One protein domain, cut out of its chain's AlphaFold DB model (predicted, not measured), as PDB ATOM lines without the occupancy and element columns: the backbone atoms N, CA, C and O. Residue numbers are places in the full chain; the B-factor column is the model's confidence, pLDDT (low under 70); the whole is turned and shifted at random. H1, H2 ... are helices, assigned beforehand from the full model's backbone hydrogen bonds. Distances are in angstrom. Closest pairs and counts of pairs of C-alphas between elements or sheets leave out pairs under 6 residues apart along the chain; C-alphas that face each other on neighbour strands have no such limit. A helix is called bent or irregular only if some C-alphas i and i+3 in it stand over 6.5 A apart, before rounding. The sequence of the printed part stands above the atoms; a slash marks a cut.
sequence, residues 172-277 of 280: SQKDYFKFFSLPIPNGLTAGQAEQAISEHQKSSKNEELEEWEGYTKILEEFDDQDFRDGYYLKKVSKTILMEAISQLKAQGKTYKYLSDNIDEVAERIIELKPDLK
ATOM      1  N   SER A 172       6.598  49.956 -42.736       91.06
ATOM      2  CA  SER A 172       7.063  50.074 -44.122       91.06
ATOM      3  C   SER A 172       7.018  51.527 -44.587       91.06
ATOM      4  O   SER A 172       8.010  52.074 -45.069       91.06
ATOM      5  N   GLN A 173       5.907  52.208 -44.311       94.62
ATOM      6  CA  GLN A 173       5.756  53.637 -44.547       94.62
ATOM      7  C   GLN A 173       6.827  54.428 -43.793       94.62
ATOM      8  O   GLN A 173       7.502  55.266 -44.377       94.62
ATOM      9  N   LYS A 174       7.065  54.135 -42.509       94.62
ATOM     10  CA  LYS A 174       8.131  54.801 -41.739       94.62
ATOM     11  C   LYS A 174       9.531  54.493 -42.266       94.62
ATOM     12  O   LYS A 174      10.408  55.351 -42.172       94.62
ATOM     13  N   ASP A 175       9.759  53.294 -42.787       94.00
ATOM     14  CA  ASP A 175      11.033  52.914 -43.392       94.00
ATOM     15  C   ASP A 175      11.293  53.695 -44.683       94.00
ATOM     16  O   ASP A 175      12.423  54.141 -44.867       94.00
ATOM     17  N   TYR A 176      10.268  53.970 -45.500       96.62
ATOM     18  CA  TYR A 176      10.390  54.849 -46.671       96.62
ATOM     19  C   TYR A 176      10.922  56.227 -46.273       96.62
ATOM     20  O   TYR A 176      11.924  56.702 -46.803       96.62
ATOM     21  N   PHE A 177      10.291  56.856 -45.278       97.19
ATOM     22  CA  PHE A 177      10.718  58.171 -44.806       97.19
ATOM     23  C   PHE A 177      12.161  58.148 -44.295       97.19
ATOM     24  O   PHE A 177      12.939  59.037 -44.622       97.19
ATOM     25  N   LYS A 178      12.550  57.116 -43.538       95.75
ATOM     26  CA  LYS A 178      13.935  56.969 -43.066       95.75
ATOM     27  C   LYS A 178      14.917  56.789 -44.217       95.75
ATOM     28  O   LYS A 178      15.975  57.408 -44.195       95.75
ATOM     29  N   PHE A 179      14.580  55.954 -45.196       95.50
ATOM     30  CA  PHE A 179      15.443  55.649 -46.336       95.50
ATOM     31  C   PHE A 179      15.776  56.909 -47.135       95.50
ATOM     32  O   PHE A 179      16.942  57.186 -47.398       95.50
ATOM     33  N   PHE A 180      14.759  57.717 -47.431       96.44
ATOM     34  CA  PHE A 180      14.905  58.975 -48.162       96.44
ATOM     35  C   PHE A 180      15.244  60.175 -47.264       96.44
ATOM     36  O   PHE A 180      15.255  61.310 -47.730       96.44
ATOM     37  N   SER A 181      15.536  59.948 -45.976       96.31
ATOM     38  CA  SER A 181      15.833  61.004 -44.994       96.31
ATOM     39  C   SER A 181      14.759  62.105 -44.920       96.31
ATOM     40  O   SER A 181      15.058  63.277 -44.686       96.31
ATOM     41  N   LEU A 182      13.493  61.728 -45.107       96.38
ATOM     42  CA  LEU A 182      12.337  62.613 -45.017       96.38
ATOM     43  C   LEU A 182      11.924  62.824 -43.550       96.38
ATOM     44  O   LEU A 182      12.011  61.896 -42.736       96.38
ATOM     45  N   PRO A 183      11.419  64.017 -43.186       95.44
ATOM     46  CA  PRO A 183      10.922  64.273 -41.838       95.44
ATOM     47  C   PRO A 183       9.694  63.405 -41.546       95.44
ATOM     48  O   PRO A 183       8.767  63.364 -42.349       95.44
ATOM     49  N   ILE A 184       9.662  62.749 -40.381       95.19
ATOM     50  CA  ILE A 184       8.518  61.943 -39.922       95.19
ATOM     51  C   ILE A 184       7.711  62.767 -38.911       95.19
ATOM     52  O   ILE A 184       8.167  62.939 -37.777       95.19
ATOM     53  N   PRO A 185       6.521  63.276 -39.276       92.94
ATOM     54  CA  PRO A 185       5.660  63.993 -38.344       92.94
ATOM     55  C   PRO A 185       5.224  63.116 -37.165       92.94
ATOM     56  O   PRO A 185       4.955  61.919 -37.312       92.94
ATOM     57  N   ASN A 186       5.083  63.726 -35.987       93.62
ATOM     58  CA  ASN A 186       4.477  63.054 -34.841       93.62
ATOM     59  C   ASN A 186       3.017  62.705 -35.149       93.62
ATOM     60  O   ASN A 186       2.252  63.559 -35.590       93.62
ATOM     61  N   GLY A 187       2.634  61.452 -34.899       93.69
ATOM     62  CA  GLY A 187       1.279  60.976 -35.187       93.69
ATOM     63  C   GLY A 187       0.969  60.814 -36.678       93.69
ATOM     64  O   GLY A 187      -0.207  60.757 -37.020       93.69
ATOM     65  N   LEU A 188       1.992  60.733 -37.544       95.31
ATOM     66  CA  LEU A 188       1.831  60.492 -38.981       95.31
ATOM     67  C   LEU A 188       0.851  59.339 -39.231       95.31
ATOM     68  O   LEU A 188       1.098  58.205 -38.803       95.31
ATOM     69  N   THR A 189      -0.248  59.635 -39.923       96.25
ATOM     70  CA  THR A 189      -1.241  58.625 -40.296       96.25
ATOM     71  C   THR A 189      -0.844  57.914 -41.587       96.25
ATOM     72  O   THR A 189      -0.051  58.431 -42.376       96.25
ATOM     73  N   ALA A 190      -1.410  56.736 -41.838       91.88
ATOM     74  CA  ALA A 190      -1.155  55.967 -43.050       91.88
ATOM     75  C   ALA A 190      -1.549  56.744 -44.316       91.88
ATOM     76  O   ALA A 190      -0.800  56.745 -45.286       91.88
ATOM     77  N   GLY A 191      -2.668  57.476 -44.294       90.81
ATOM     78  CA  GLY A 191      -3.095  58.299 -45.432       90.81
ATOM     79  C   GLY A 191      -2.167  59.486 -45.694       90.81
ATOM     80  O   GLY A 191      -1.847  59.778 -46.843       90.81
ATOM     81  N   GLN A 192      -1.684  60.142 -44.633       94.38
ATOM     82  CA  GLN A 192      -0.679  61.202 -44.758       94.38
ATOM     83  C   GLN A 192       0.646  60.650 -45.297       94.38
ATOM     84  O   GLN A 192       1.272  61.276 -46.150       94.38
ATOM     85  N   ALA A 193       1.058  59.471 -44.822       95.31
ATOM     86  CA  ALA A 193       2.261  58.802 -45.293       95.31
ATOM     87  C   ALA A 193       2.149  58.426 -46.775       95.31
ATOM     88  O   ALA A 193       3.039  58.768 -47.544       95.31
ATOM     89  N   GLU A 194       1.051  57.796 -47.201       93.12
ATOM     90  CA  GLU A 194       0.796  57.455 -48.610       93.12
ATOM     91  C   GLU A 194       0.837  58.682 -49.520       93.12
ATOM     92  O   GLU A 194       1.455  58.637 -50.586       93.12
ATOM     93  N   GLN A 195       0.207  59.783 -49.100       93.81
ATOM     94  CA  GLN A 195       0.219  61.019 -49.873       93.81
ATOM     95  C   GLN A 195       1.646  61.559 -50.029       93.81
ATOM     96  O   GLN A 195       2.080  61.804 -51.154       93.81
ATOM     97  N   ALA A 196       2.387  61.689 -48.927       95.44
ATOM     98  CA  ALA A 196       3.758  62.189 -48.947       95.44
ATOM     99  C   ALA A 196       4.699  61.282 -49.760       95.44
ATOM    100  O   ALA A 196       5.512  61.781 -50.536       95.44
ATOM    101  N   ILE A 197       4.555  59.958 -49.639       95.62
ATOM    102  CA  ILE A 197       5.306  58.973 -50.431       95.62
ATOM    103  C   ILE A 197       4.995  59.151 -51.917       95.62
ATOM    104  O   ILE A 197       5.911  59.258 -52.727       95.62
ATOM    105  N   SER A 198       3.716  59.233 -52.290       94.62
ATOM    106  CA  SER A 198       3.313  59.396 -53.691       94.62
ATOM    107  C   SER A 198       3.808  60.712 -54.292       94.62
ATOM    108  O   SER A 198       4.200  60.753 -55.458       94.62
ATOM    109  N   GLU A 199       3.781  61.798 -53.521       95.38
ATOM    110  CA  GLU A 199       4.314  63.095 -53.941       95.38
ATOM    111  C   GLU A 199       5.830  63.027 -54.134       95.38
ATOM    112  O   GLU A 199       6.317  63.409 -55.198       95.38
ATOM    113  N   HIS A 200       6.557  62.451 -53.173       95.81
ATOM    114  CA  HIS A 200       8.003  62.274 -53.259       95.81
ATOM    115  C   HIS A 200       8.408  61.412 -54.464       95.81
ATOM    116  O   HIS A 200       9.294  61.801 -55.225       95.81
ATOM    117  N   GLN A 201       7.722  60.289 -54.703       94.62
ATOM    118  CA  GLN A 201       7.994  59.390 -55.832       94.62
ATOM    119  C   GLN A 201       7.876  60.085 -57.193       94.62
ATOM    120  O   GLN A 201       8.652  59.787 -58.093       94.62
ATOM    121  N   LYS A 202       6.947  61.036 -57.358       94.50
ATOM    122  CA  LYS A 202       6.783  61.776 -58.625       94.50
ATOM    123  C   LYS A 202       7.955  62.702 -58.941       94.50
ATOM    124  O   LYS A 202       8.181  63.001 -60.108       94.50
ATOM    125  N   SER A 203       8.644  63.195 -57.915       93.75
ATOM    126  CA  SER A 203       9.797  64.091 -58.055       93.75
ATOM    127  C   SER A 203      11.146  63.392 -57.877       93.75
ATOM    128  O   SER A 203      12.178  64.020 -58.099       93.75
ATOM    129  N   SER A 204      11.144  62.128 -57.449       93.12
ATOM    130  CA  SER A 204      12.358  61.336 -57.230       93.12
ATOM    131  C   SER A 204      12.997  60.932 -58.551       93.12
ATOM    132  O   SER A 204      12.312  60.761 -59.561       93.12
ATOM    133  N   LYS A 205      14.316  60.731 -58.542       94.81
ATOM    134  CA  LYS A 205      15.005  60.137 -59.691       94.81
ATOM    135  C   LYS A 205      14.736  58.634 -59.741       94.81
ATOM    136  O   LYS A 205      14.604  57.994 -58.698       94.81
ATOM    137  N   ASN A 206      14.703  58.064 -60.944       92.94
ATOM    138  CA  ASN A 206      14.453  56.632 -61.118       92.94
ATOM    139  C   ASN A 206      15.493  55.782 -60.377       92.94
ATOM    140  O   ASN A 206      15.124  54.805 -59.738       92.94
ATOM    141  N   GLU A 207      16.764  56.187 -60.385       94.19
ATOM    142  CA  GLU A 207      17.841  55.444 -59.725       94.19
ATOM    143  C   GLU A 207      17.647  55.366 -58.200       94.19
ATOM    144  O   GLU A 207      17.946  54.352 -57.578       94.19
ATOM    145  N   GLU A 208      17.107  56.418 -57.579       94.38
ATOM    146  CA  GLU A 208      16.830  56.434 -56.137       94.38
ATOM    147  C   GLU A 208      15.638  55.529 -55.786       94.38
ATOM    148  O   GLU A 208      15.626  54.882 -54.736       94.38
ATOM    149  N   LEU A 209      14.647  55.457 -56.680       93.94
ATOM    150  CA  LEU A 209      13.510  54.551 -56.540       93.94
ATOM    151  C   LEU A 209      13.926  53.089 -56.738       93.94
ATOM    152  O   LEU A 209      13.481  52.239 -55.973       93.94
ATOM    153  N   GLU A 210      14.823  52.800 -57.682       95.44
ATOM    154  CA  GLU A 210      15.401  51.462 -57.865       95.44
ATOM    155  C   GLU A 210      16.195  51.003 -56.632       95.44
ATOM    156  O   GLU A 210      16.132  49.834 -56.242       95.44
ATOM    157  N   GLU A 211      16.915  51.916 -55.975       96.88
ATOM    158  CA  GLU A 211      17.599  51.618 -54.714       96.88
ATOM    159  C   GLU A 211      16.613  51.315 -53.578       96.88
ATOM    160  O   GLU A 211      16.852  50.400 -52.784       96.88
ATOM    161  N   TRP A 212      15.492  52.036 -53.505       96.06
ATOM    162  CA  TRP A 212      14.417  51.732 -52.559       96.06
ATOM    163  C   TRP A 212      13.770  50.371 -52.837       96.06
ATOM    164  O   TRP A 212      13.601  49.582 -51.910       96.06
ATOM    165  N   GLU A 213      13.469  50.057 -54.098       95.19
ATOM    166  CA  GLU A 213      12.939  48.746 -54.492       95.19
ATOM    167  C   GLU A 213      13.909  47.612 -54.136       95.19
ATOM    168  O   GLU A 213      13.499  46.571 -53.615       95.19
ATOM    169  N   GLY A 214      15.211  47.819 -54.358       96.75
ATOM    170  CA  GLY A 214      16.247  46.876 -53.944       96.75
ATOM    171  C   GLY A 214      16.271  46.678 -52.426       96.75
ATOM    172  O   GLY A 214      16.327  45.544 -51.950       96.75
ATOM    173  N   TYR A 215      16.168  47.765 -51.658       96.69
ATOM    174  CA  TYR A 215      16.101  47.723 -50.198       96.69
ATOM    175  C   TYR A 215      14.897  46.921 -49.699       96.69
ATOM    176  O   TYR A 215      15.070  46.014 -48.881       96.69
ATOM    177  N   THR A 216      13.693  47.210 -50.199       95.31
ATOM    178  CA  THR A 216      12.474  46.513 -49.770       95.31
ATOM    179  C   THR A 216      12.508  45.042 -50.149       95.31
ATOM    180  O   THR A 216      12.202  44.201 -49.308       95.31
ATOM    181  N   LYS A 217      12.970  44.715 -51.361       95.88
ATOM    182  CA  LYS A 217      13.086  43.329 -51.830       95.88
ATOM    183  C   LYS A 217      13.999  42.495 -50.931       95.88
ATOM    184  O   LYS A 217      13.665  41.362 -50.607       95.88
ATOM    185  N   ILE A 218      15.129  43.053 -50.493       96.94
ATOM    186  CA  ILE A 218      16.024  42.361 -49.554       96.94
ATOM    187  C   ILE A 218      15.304  42.104 -48.223       96.94
ATOM    188  O   ILE A 218      15.363  40.993 -47.705       96.94
ATOM    189  N   LEU A 219      14.611  43.102 -47.665       94.94
ATOM    190  CA  LEU A 219      13.868  42.911 -46.414       94.94
ATOM    191  C   LEU A 219      12.796  41.819 -46.534       94.94
ATOM    192  O   LEU A 219      12.666  41.008 -45.622       94.94
ATOM    193  N   GLU A 220      12.055  41.803 -47.641       93.62
ATOM    194  CA  GLU A 220      10.992  40.828 -47.907       93.62
ATOM    195  C   GLU A 220      11.536  39.400 -48.025       93.62
ATOM    196  O   GLU A 220      11.039  38.510 -47.337       93.62
ATOM    197  N   GLU A 221      12.591  39.177 -48.817       95.00
ATOM    198  CA  GLU A 221      13.198  37.844 -48.967       95.00
ATOM    199  C   GLU A 221      13.718  37.327 -47.612       95.00
ATOM    200  O   GLU A 221      13.470  36.184 -47.240       95.00
ATOM    201  N   PHE A 222      14.362  38.169 -46.795       96.06
ATOM    202  CA  PHE A 222      14.853  37.734 -45.481       96.06
ATOM    203  C   PHE A 222      13.768  37.597 -44.403       96.06
ATOM    204  O   PHE A 222      14.043  36.953 -43.383       96.06
ATOM    205  N   ASP A 223      12.563  38.152 -44.579       92.88
ATOM    206  CA  ASP A 223      11.407  37.881 -43.706       92.88
ATOM    207  C   ASP A 223      10.632  36.619 -44.135       92.88
ATOM    208  O   ASP A 223      10.041  35.943 -43.282       92.88
ATOM    209  N   ASP A 224      10.767  36.194 -45.392       93.06
ATOM    210  CA  ASP A 224      10.231  34.927 -45.891       93.06
ATOM    211  C   ASP A 224      10.963  33.704 -45.306       93.06
ATOM    212  O   ASP A 224      12.190  33.656 -45.183       93.06
ATOM    213  N   GLN A 225      10.199  32.699 -44.871       94.00
ATOM    214  CA  GLN A 225      10.781  31.498 -44.269       94.00
ATOM    215  C   GLN A 225      11.385  30.564 -45.312       94.00
ATOM    216  O   GLN A 225      12.485  30.064 -45.081       94.00
ATOM    217  N   ASP A 226      10.698  30.350 -46.428       93.50
ATOM    218  CA  ASP A 226      11.134  29.402 -47.451       93.50
ATOM    219  C   ASP A 226      12.445  29.873 -48.091       93.50
ATOM    220  O   ASP A 226      13.371  29.079 -48.283       93.50
ATOM    221  N   PHE A 227      12.576  31.183 -48.322       95.62
ATOM    222  CA  PHE A 227      13.820  31.814 -48.743       95.62
ATOM    223  C   PHE A 227      14.960  31.518 -47.764       95.62
ATOM    224  O   PHE A 227      15.980  30.955 -48.160       95.62
ATOM    225  N   ARG A 228      14.797  31.844 -46.472       95.94
ATOM    226  CA  ARG A 228      15.846  31.609 -45.462       95.94
ATOM    227  C   ARG A 228      16.234  30.140 -45.357       95.94
ATOM    228  O   ARG A 228      17.410  29.828 -45.169       95.94
ATOM    229  N   ASP A 229      15.262  29.244 -45.466       94.81
ATOM    230  CA  ASP A 229      15.489  27.806 -45.393       94.81
ATOM    231  C   ASP A 229      16.360  27.326 -46.567       94.81
ATOM    232  O   ASP A 229      17.236  26.489 -46.352       94.81
ATOM    233  N   GLY A 230      16.233  27.945 -47.748       94.31
ATOM    234  CA  GLY A 230      17.113  27.718 -48.903       94.31
ATOM    235  C   GLY A 230      18.596  28.033 -48.654       94.31
ATOM    236  O   GLY A 230      19.463  27.384 -49.234       94.31
ATOM    237  N   TYR A 231      18.899  28.956 -47.736       94.88
ATOM    238  CA  TYR A 231      20.268  29.299 -47.313       94.88
ATOM    239  C   TYR A 231      20.668  28.655 -45.983       94.88
ATOM    240  O   TYR A 231      21.715  28.985 -45.422       94.88
ATOM    241  N   TYR A 232      19.845  27.751 -45.444       95.56
ATOM    242  CA  TYR A 232      20.031  27.174 -44.112       95.56
ATOM    243  C   TYR A 232      20.162  28.255 -43.028       95.56
ATOM    244  O   TYR A 232      20.970  28.132 -42.108       95.56
ATOM    245  N   LEU A 233      19.374  29.327 -43.117       96.25
ATOM    246  CA  LEU A 233      19.411  30.454 -42.187       96.25
ATOM    247  C   LEU A 233      18.276  30.396 -41.161       96.25
ATOM    248  O   LEU A 233      17.106  30.197 -41.483       96.25
ATOM    249  N   LYS A 234      18.609  30.629 -39.889       96.50
ATOM    250  CA  LYS A 234      17.635  30.989 -38.846       96.50
ATOM    251  C   LYS A 234      17.049  32.379 -39.139       96.50
ATOM    252  O   LYS A 234      17.571  33.124 -39.964       96.50
ATOM    253  N   LYS A 235      15.979  32.760 -38.428       95.94
ATOM    254  CA  LYS A 235      15.390  34.104 -38.550       95.94
ATOM    255  C   LYS A 235      16.450  35.181 -38.287       95.94
ATOM    256  O   LYS A 235      17.063  35.202 -37.219       95.94
ATOM    257  N   VAL A 236      16.629  36.083 -39.250       96.44
ATOM    258  CA  VAL A 236      17.606  37.173 -39.183       96.44
ATOM    259  C   VAL A 236      16.920  38.422 -38.633       96.44
ATOM    260  O   VAL A 236      15.870  38.835 -39.117       96.44
ATOM    261  N   SER A 237      17.487  39.035 -37.596       95.62
ATOM    262  CA  SER A 237      16.978  40.319 -37.096       95.62
ATOM    263  C   SER A 237      17.316  41.450 -38.069       95.62
ATOM    264  O   SER A 237      18.433  41.472 -38.592       95.62
ATOM    265  N   LYS A 238      16.432  42.449 -38.201       93.50
ATOM    266  CA  LYS A 238      16.666  43.627 -39.055       93.50
ATOM    267  C   LYS A 238      18.009  44.312 -38.775       93.50
ATOM    268  O   LYS A 238      18.683  44.700 -39.716       93.50
ATOM    269  N   THR A 239      18.439  44.406 -37.516       95.44
ATOM    270  CA  THR A 239      19.736  45.004 -37.149       95.44
ATOM    271  C   THR A 239      20.918  44.299 -37.817       95.44
ATOM    272  O   THR A 239      21.709  44.954 -38.483       95.44
ATOM    273  N   ILE A 240      21.000  42.969 -37.702       97.44
ATOM    274  CA  ILE A 240      22.074  42.167 -38.315       97.44
ATOM    275  C   ILE A 240      22.025  42.249 -39.845       97.44
ATOM    276  O   ILE A 240      23.062  42.401 -40.484       97.44
ATOM    277  N   LEU A 241      20.826  42.199 -40.437       97.62
ATOM    278  CA  LEU A 241      20.662  42.356 -41.884       97.62
ATOM    279  C   LEU A 241      21.181  43.723 -42.358       97.62
ATOM    280  O   LEU A 241      21.945  43.801 -43.316       97.62
ATOM    281  N   MET A 242      20.819  44.801 -41.659       96.50
ATOM    282  CA  MET A 242      21.282  46.147 -41.999       96.50
ATOM    283  C   MET A 242      22.789  46.326 -41.796       96.50
ATOM    284  O   MET A 242      23.413  47.044 -42.573       96.50
ATOM    285  N   GLU A 243      23.387  45.667 -40.802       97.75
ATOM    286  CA  GLU A 243      24.838  45.661 -40.595       97.75
ATOM    287  C   GLU A 243      25.572  44.962 -41.749       97.75
ATOM    288  O   GLU A 243      26.505  45.532 -42.319       97.75
ATOM    289  N   ALA A 244      25.102  43.778 -42.160       98.12
ATOM    290  CA  ALA A 244      25.638  43.043 -43.306       98.12
ATOM    291  C   ALA A 244      25.587  43.880 -44.590       98.12
ATOM    292  O   ALA A 244      26.598  44.062 -45.273       98.12
ATOM    293  N   ILE A 245      24.419  44.460 -44.873       97.75
ATOM    294  CA  ILE A 245      24.221  45.374 -45.996       97.75
ATOM    295  C   ILE A 245      25.174  46.566 -45.890       97.75
ATOM    296  O   ILE A 245      25.813  46.912 -46.875       97.75
ATOM    297  N   SER A 246      25.311  47.193 -44.718       97.25
ATOM    298  CA  SER A 246      26.190  48.355 -44.540       97.25
ATOM    299  C   SER A 246      27.647  48.036 -44.887       97.25
ATOM    300  O   SER A 246      28.311  48.856 -45.521       97.25
ATOM    301  N   GLN A 247      28.152  46.853 -44.523       98.06
ATOM    302  CA  GLN A 247      29.513  46.435 -44.883       98.06
ATOM    303  C   GLN A 247      29.679  46.187 -46.384       98.06
ATOM    304  O   GLN A 247      30.722  46.510 -46.950       98.06
ATOM    305  N   LEU A 248      28.658  45.630 -47.037       98.06
ATOM    306  CA  LEU A 248      28.647  45.427 -48.485       98.06
ATOM    307  C   LEU A 248      28.550  46.765 -49.231       98.06
ATOM    308  O   LEU A 248      29.263  46.982 -50.209       98.06
ATOM    309  N   LYS A 249      27.752  47.709 -48.726       97.12
ATOM    310  CA  LYS A 249      27.672  49.074 -49.260       97.12
ATOM    311  C   LYS A 249      28.983  49.840 -49.108       97.12
ATOM    312  O   LYS A 249      29.354  50.576 -50.017       97.12
ATOM    313  N   ALA A 250      29.729  49.626 -48.022       97.31
ATOM    314  CA  ALA A 250      31.072  50.192 -47.857       97.31
ATOM    315  C   ALA A 250      32.075  49.687 -48.917       97.31
ATOM    316  O   ALA A 250      33.086  50.338 -49.158       97.31
ATOM    317  N   GLN A 251      31.781  48.567 -49.586       97.31
ATOM    318  CA  GLN A 251      32.540  48.045 -50.732       97.31
ATOM    319  C   GLN A 251      32.023  48.582 -52.081       97.31
ATOM    320  O   GLN A 251      32.423  48.089 -53.132       97.31
ATOM    321  N   GLY A 252      31.117  49.563 -52.075       97.00
ATOM    322  CA  GLY A 252      30.547  50.170 -53.281       97.00
ATOM    323  C   GLY A 252      29.333  49.440 -53.862       97.00
ATOM    324  O   GLY A 252      28.850  49.831 -54.922       97.00
ATOM    325  N   LYS A 253      28.812  48.403 -53.194       97.75
ATOM    326  CA  LYS A 253      27.608  47.690 -53.651       97.75
ATOM    327  C   LYS A 253      26.359  48.523 -53.372       97.75
ATOM    328  O   LYS A 253      26.245  49.156 -52.324       97.75
ATOM    329  N   THR A 254      25.408  48.514 -54.297       97.75
ATOM    330  CA  THR A 254      24.143  49.247 -54.153       97.75
ATOM    331  C   THR A 254      23.018  48.311 -53.705       97.75
ATOM    332  O   THR A 254      23.160  47.088 -53.777       97.75
ATOM    333  N   TYR A 255      21.893  48.849 -53.233       97.81
ATOM    334  CA  TYR A 255      20.737  48.021 -52.883       97.81
ATOM    335  C   TYR A 255      20.205  47.263 -54.090       97.81
ATOM    336  O   TYR A 255      19.907  46.073 -53.973       97.81
ATOM    337  N   LYS A 256      20.147  47.916 -55.256       97.19
ATOM    338  CA  LYS A 256      19.734  47.267 -56.497       97.19
ATOM    339  C   LYS A 256      20.605  46.052 -56.797       97.19
ATOM    340  O   LYS A 256      20.070  44.957 -56.970       97.19
ATOM    341  N   TYR A 257      21.929  46.229 -56.775       97.94
ATOM    342  CA  TYR A 257      22.887  45.143 -56.986       97.94
ATOM    343  C   TYR A 257      22.685  44.005 -55.980       97.94
ATOM    344  O   TYR A 257      22.565  42.848 -56.371       97.94
ATOM    345  N   LEU A 258      22.611  44.319 -54.684       98.19
ATOM    346  CA  LEU A 258      22.482  43.311 -53.628       98.19
ATOM    347  C   LEU A 258      21.162  42.541 -53.710       98.19
ATOM    348  O   LEU A 258      21.121  41.354 -53.413       98.19
ATOM    349  N   SER A 259      20.089  43.193 -54.153       97.25
ATOM    350  CA  SER A 259      18.794  42.542 -54.345       97.25
ATOM    351  C   SER A 259      18.771  41.561 -55.525       97.25
ATOM    352  O   SER A 259      17.917  40.672 -55.571       97.25
ATOM    353  N   ASP A 260      19.685  41.719 -56.486       96.56
ATOM    354  CA  ASP A 260      19.886  40.784 -57.599       96.56
ATOM    355  C   ASP A 260      20.923  39.701 -57.255       96.56
ATOM    356  O   ASP A 260      20.858  38.606 -57.807       96.56
ATOM    357  N   ASN A 261      21.832  39.987 -56.318       97.94
ATOM    358  CA  ASN A 261      22.910  39.105 -55.858       97.94
ATOM    359  C   ASN A 261      22.721  38.760 -54.372       97.94
ATOM    360  O   ASN A 261      23.601  38.980 -53.537       97.94
ATOM    361  N   ILE A 262      21.528  38.265 -54.035       97.44
ATOM    362  CA  ILE A 262      21.084  38.086 -52.645       97.44
ATOM    363  C   ILE A 262      21.938  37.074 -51.863       97.44
ATOM    364  O   ILE A 262      22.070  37.194 -50.643       97.44
ATOM    365  N   ASP A 263      22.574  36.134 -52.570       97.62
ATOM    366  CA  ASP A 263      23.526  35.162 -52.022       97.62
ATOM    367  C   ASP A 263      24.645  35.863 -51.242       97.62
ATOM    368  O   ASP A 263      24.952  35.474 -50.117       97.62
ATOM    369  N   GLU A 264      25.176  36.971 -51.768       98.12
ATOM    370  CA  GLU A 264      26.246  37.730 -51.114       98.12
ATOM    371  C   GLU A 264      25.795  38.333 -49.775       98.12
ATOM    372  O   GLU A 264      26.583  38.465 -48.834       98.12
ATOM    373  N   VAL A 265      24.517  38.711 -49.671       98.12
ATOM    374  CA  VAL A 265      23.936  39.222 -48.423       98.12
ATOM    375  C   VAL A 265      23.802  38.086 -47.412       98.12
ATOM    376  O   VAL A 265      24.150  38.262 -46.242       98.12
ATOM    377  N   ALA A 266      23.333  36.916 -47.854       97.56
ATOM    378  CA  ALA A 266      23.190  35.735 -47.008       97.56
ATOM    379  C   ALA A 266      24.549  35.251 -46.479       97.56
ATOM    380  O   ALA A 266      24.696  35.028 -45.276       97.56
ATOM    381  N   GLU A 267      25.556  35.164 -47.348       97.31
ATOM    382  CA  GLU A 267      26.933  34.820 -46.985       97.31
ATOM    383  C   GLU A 267      27.492  35.800 -45.953       97.31
ATOM    384  O   GLU A 267      27.956  35.379 -44.891       97.31
ATOM    385  N   ARG A 268      27.346  37.111 -46.191       98.06
ATOM    386  CA  ARG A 268      27.813  38.136 -45.249       98.06
ATOM    387  C   ARG A 268      27.133  38.041 -43.883       98.06
ATOM    388  O   ARG A 268      27.774  38.282 -42.862       98.06
ATOM    389  N   ILE A 269      25.851  37.680 -43.827       98.06
ATOM    390  CA  ILE A 269      25.157  37.449 -42.552       98.06
ATOM    391  C   ILE A 269      25.782  36.275 -41.789       98.06
ATOM    392  O   ILE A 269      25.971  36.380 -40.576       98.06
ATOM    393  N   ILE A 270      26.109  35.175 -42.473       97.12
ATOM    394  CA  ILE A 270      26.739  34.003 -41.846       97.12
ATOM    395  C   ILE A 270      28.151  34.345 -41.366       97.12
ATOM    396  O   ILE A 270      28.511  33.960 -40.259       97.12
ATOM    397  N   GLU A 271      28.927  35.094 -42.153       96.56
ATOM    398  CA  GLU A 271      30.252  35.581 -41.749       96.56
ATOM    399  C   GLU A 271      30.177  36.430 -40.474       96.56
ATOM    400  O   GLU A 271      30.978  36.245 -39.558       96.56
ATOM    401  N   LEU A 272      29.195  37.334 -40.389       96.38
ATOM    402  CA  LEU A 272      29.010  38.205 -39.226       96.38
ATOM    403  C   LEU A 272      28.487  37.465 -38.001       96.38
ATOM    404  O   LEU A 272      28.846  37.797 -36.871       96.38
ATOM    405  N   LYS A 273      27.606  36.485 -38.205       96.81
ATOM    406  CA  LYS A 273      26.977  35.741 -37.116       96.81
ATOM    407  C   LYS A 273      26.807  34.264 -37.480       96.81
ATOM    408  O   LYS A 273      25.694  33.843 -37.812       96.81
ATOM    409  N   PRO A 274      27.873  33.454 -37.338       95.69
ATOM    410  CA  PRO A 274      27.871  32.044 -37.735       95.69
ATOM    411  C   PRO A 274      26.760  31.213 -37.082       95.69
ATOM    412  O   PRO A 274      26.208  30.312 -37.711       95.69
ATOM    413  N   ASP A 275      26.353  31.566 -35.859       95.81
ATOM    414  CA  ASP A 275      25.278  30.897 -35.112       95.81
ATOM    415  C   ASP A 275      23.893  30.987 -35.779       95.81
ATOM    416  O   ASP A 275      22.966  30.263 -35.390       95.81
ATOM    417  N   LEU A 276      23.715  31.881 -36.760       95.19
ATOM    418  CA  LEU A 276      22.497  31.959 -37.566       95.19
ATOM    419  C   LEU A 276      22.403  30.842 -38.606       95.19
ATOM    420  O   LEU A 276      21.306  30.597 -39.104       95.19
ATOM    421  N   LYS A 277      23.492  30.127 -38.895       95.31
ATOM    422  CA  LYS A 277      23.449  28.938 -39.745       95.31
ATOM    423  C   LYS A 277      22.733  27.799 -39.012       95.31
ATOM    424  O   LYS A 277      22.988  27.519 -37.837       95.31
TER     425      LYS A 277
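This is residues 172 to 277 of the 280 residues of an uncharacterized protein of Polaromonas sp (UniProt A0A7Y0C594). One long, slanting helix, H3, makes the middle of this model and joins two groups of helices: H1 and H2, a crossed pair, at one end, and H4, H5, H6 and H7 toward the other. Short H6 packs slantwise on the middle stretch of H3, H5 and H7 cross each other beyond it, and H4 turns off at a corner from the last residues of H3; the contacts between helices are few. The printed part has 106 residues with seven named helices, H1 to H7 in order along the chain, and no named strand, so its class is all helix. It is only just compact, close to loose, with a radius of gyration of the C-alphas of 15.2 A, and the C-alphas span 41 by 28 by 21 A.

Find C-alpha 172 at (7.063, 50.074, -44.122), where H1 begins; it holds residues 172 to 179 and is 10.3 A from first to last C-alpha. After ten residues you reach H2, residues 190 to 203, 20.3 A long. Two residues later comes H3, residues 206 to 223, the longest helix by residues at 18; look for C-alpha 206 at (14.453, 56.632, -61.118), from which it runs 25.8 A to C-alpha 223 at (11.407, 37.881, -43.706). H4 is residues 225 to 230, and H5, residues 238 to 249, measures 16.0 A. Then read H6 at residues 255 to 260 and H7 at residues 262 to 272, which runs 15.6 A to C-alpha 272 at (29.010, 38.205, -39.226). No helix is bent.

Start at H1, which touches H2 at a steep tilt of 44 degrees, running the same way; their closest C-alphas are those of Gln 173 and Ala 193, 6.3 A apart. H1 is close to but not clearly touching H3, with the C-alphas of Phe 179 and Trp 212 the closest at 7.4 A. H2 is likewise close but not clearly touching H3, and the C-alphas of Gln 201 and Leu 209 are the closest at 7.4 A. Look next at residues 210 to 218, the part of H3 that touches H6: there the closest C-alphas, of Gly 214 and Lys 256, are 4.3 A apart, and the two helices run the same way at a steep tilt of 56 degrees. At residues 221 to 222 H3 touches H4 only at the corner and only just, with 3 pairs of C-alphas within 8 A; the closest are those of Glu 221 and Phe 227, 6.1 A apart, and the helices are about perpendicular at 89 degrees. H5 touches H7, with the C-alphas of Ala 244 and Ile 269 the closest at 5.7 A; at 72 degrees they are only just about perpendicular. Of the three touching pairs H1 and H2, H3 and H6, H5 and H7, 0 are at a shallow tilt: the helix packing is mostly crossed. Both H1 and H2 are apart from H4, H5, H6 and H7. Every O i to N i+4 pair is within hydrogen-bond range in H1, H3, H4, H5, H6 and H7; in H2 it is 9 of 10.

The two C-alphas farthest apart are those of Ser 203 and Asp 275, at 43.2 A, while the first and last printed C-alphas, of Ser 172 and Lys 277, are 27.1 A apart. The printed part has no cut. No link is long; those from H1 to H2 and from H4 to H5 are short, and the others are tight. In the B-factor column the mean pLDDT of the printed part is 95.7, and no printed residue is under 70.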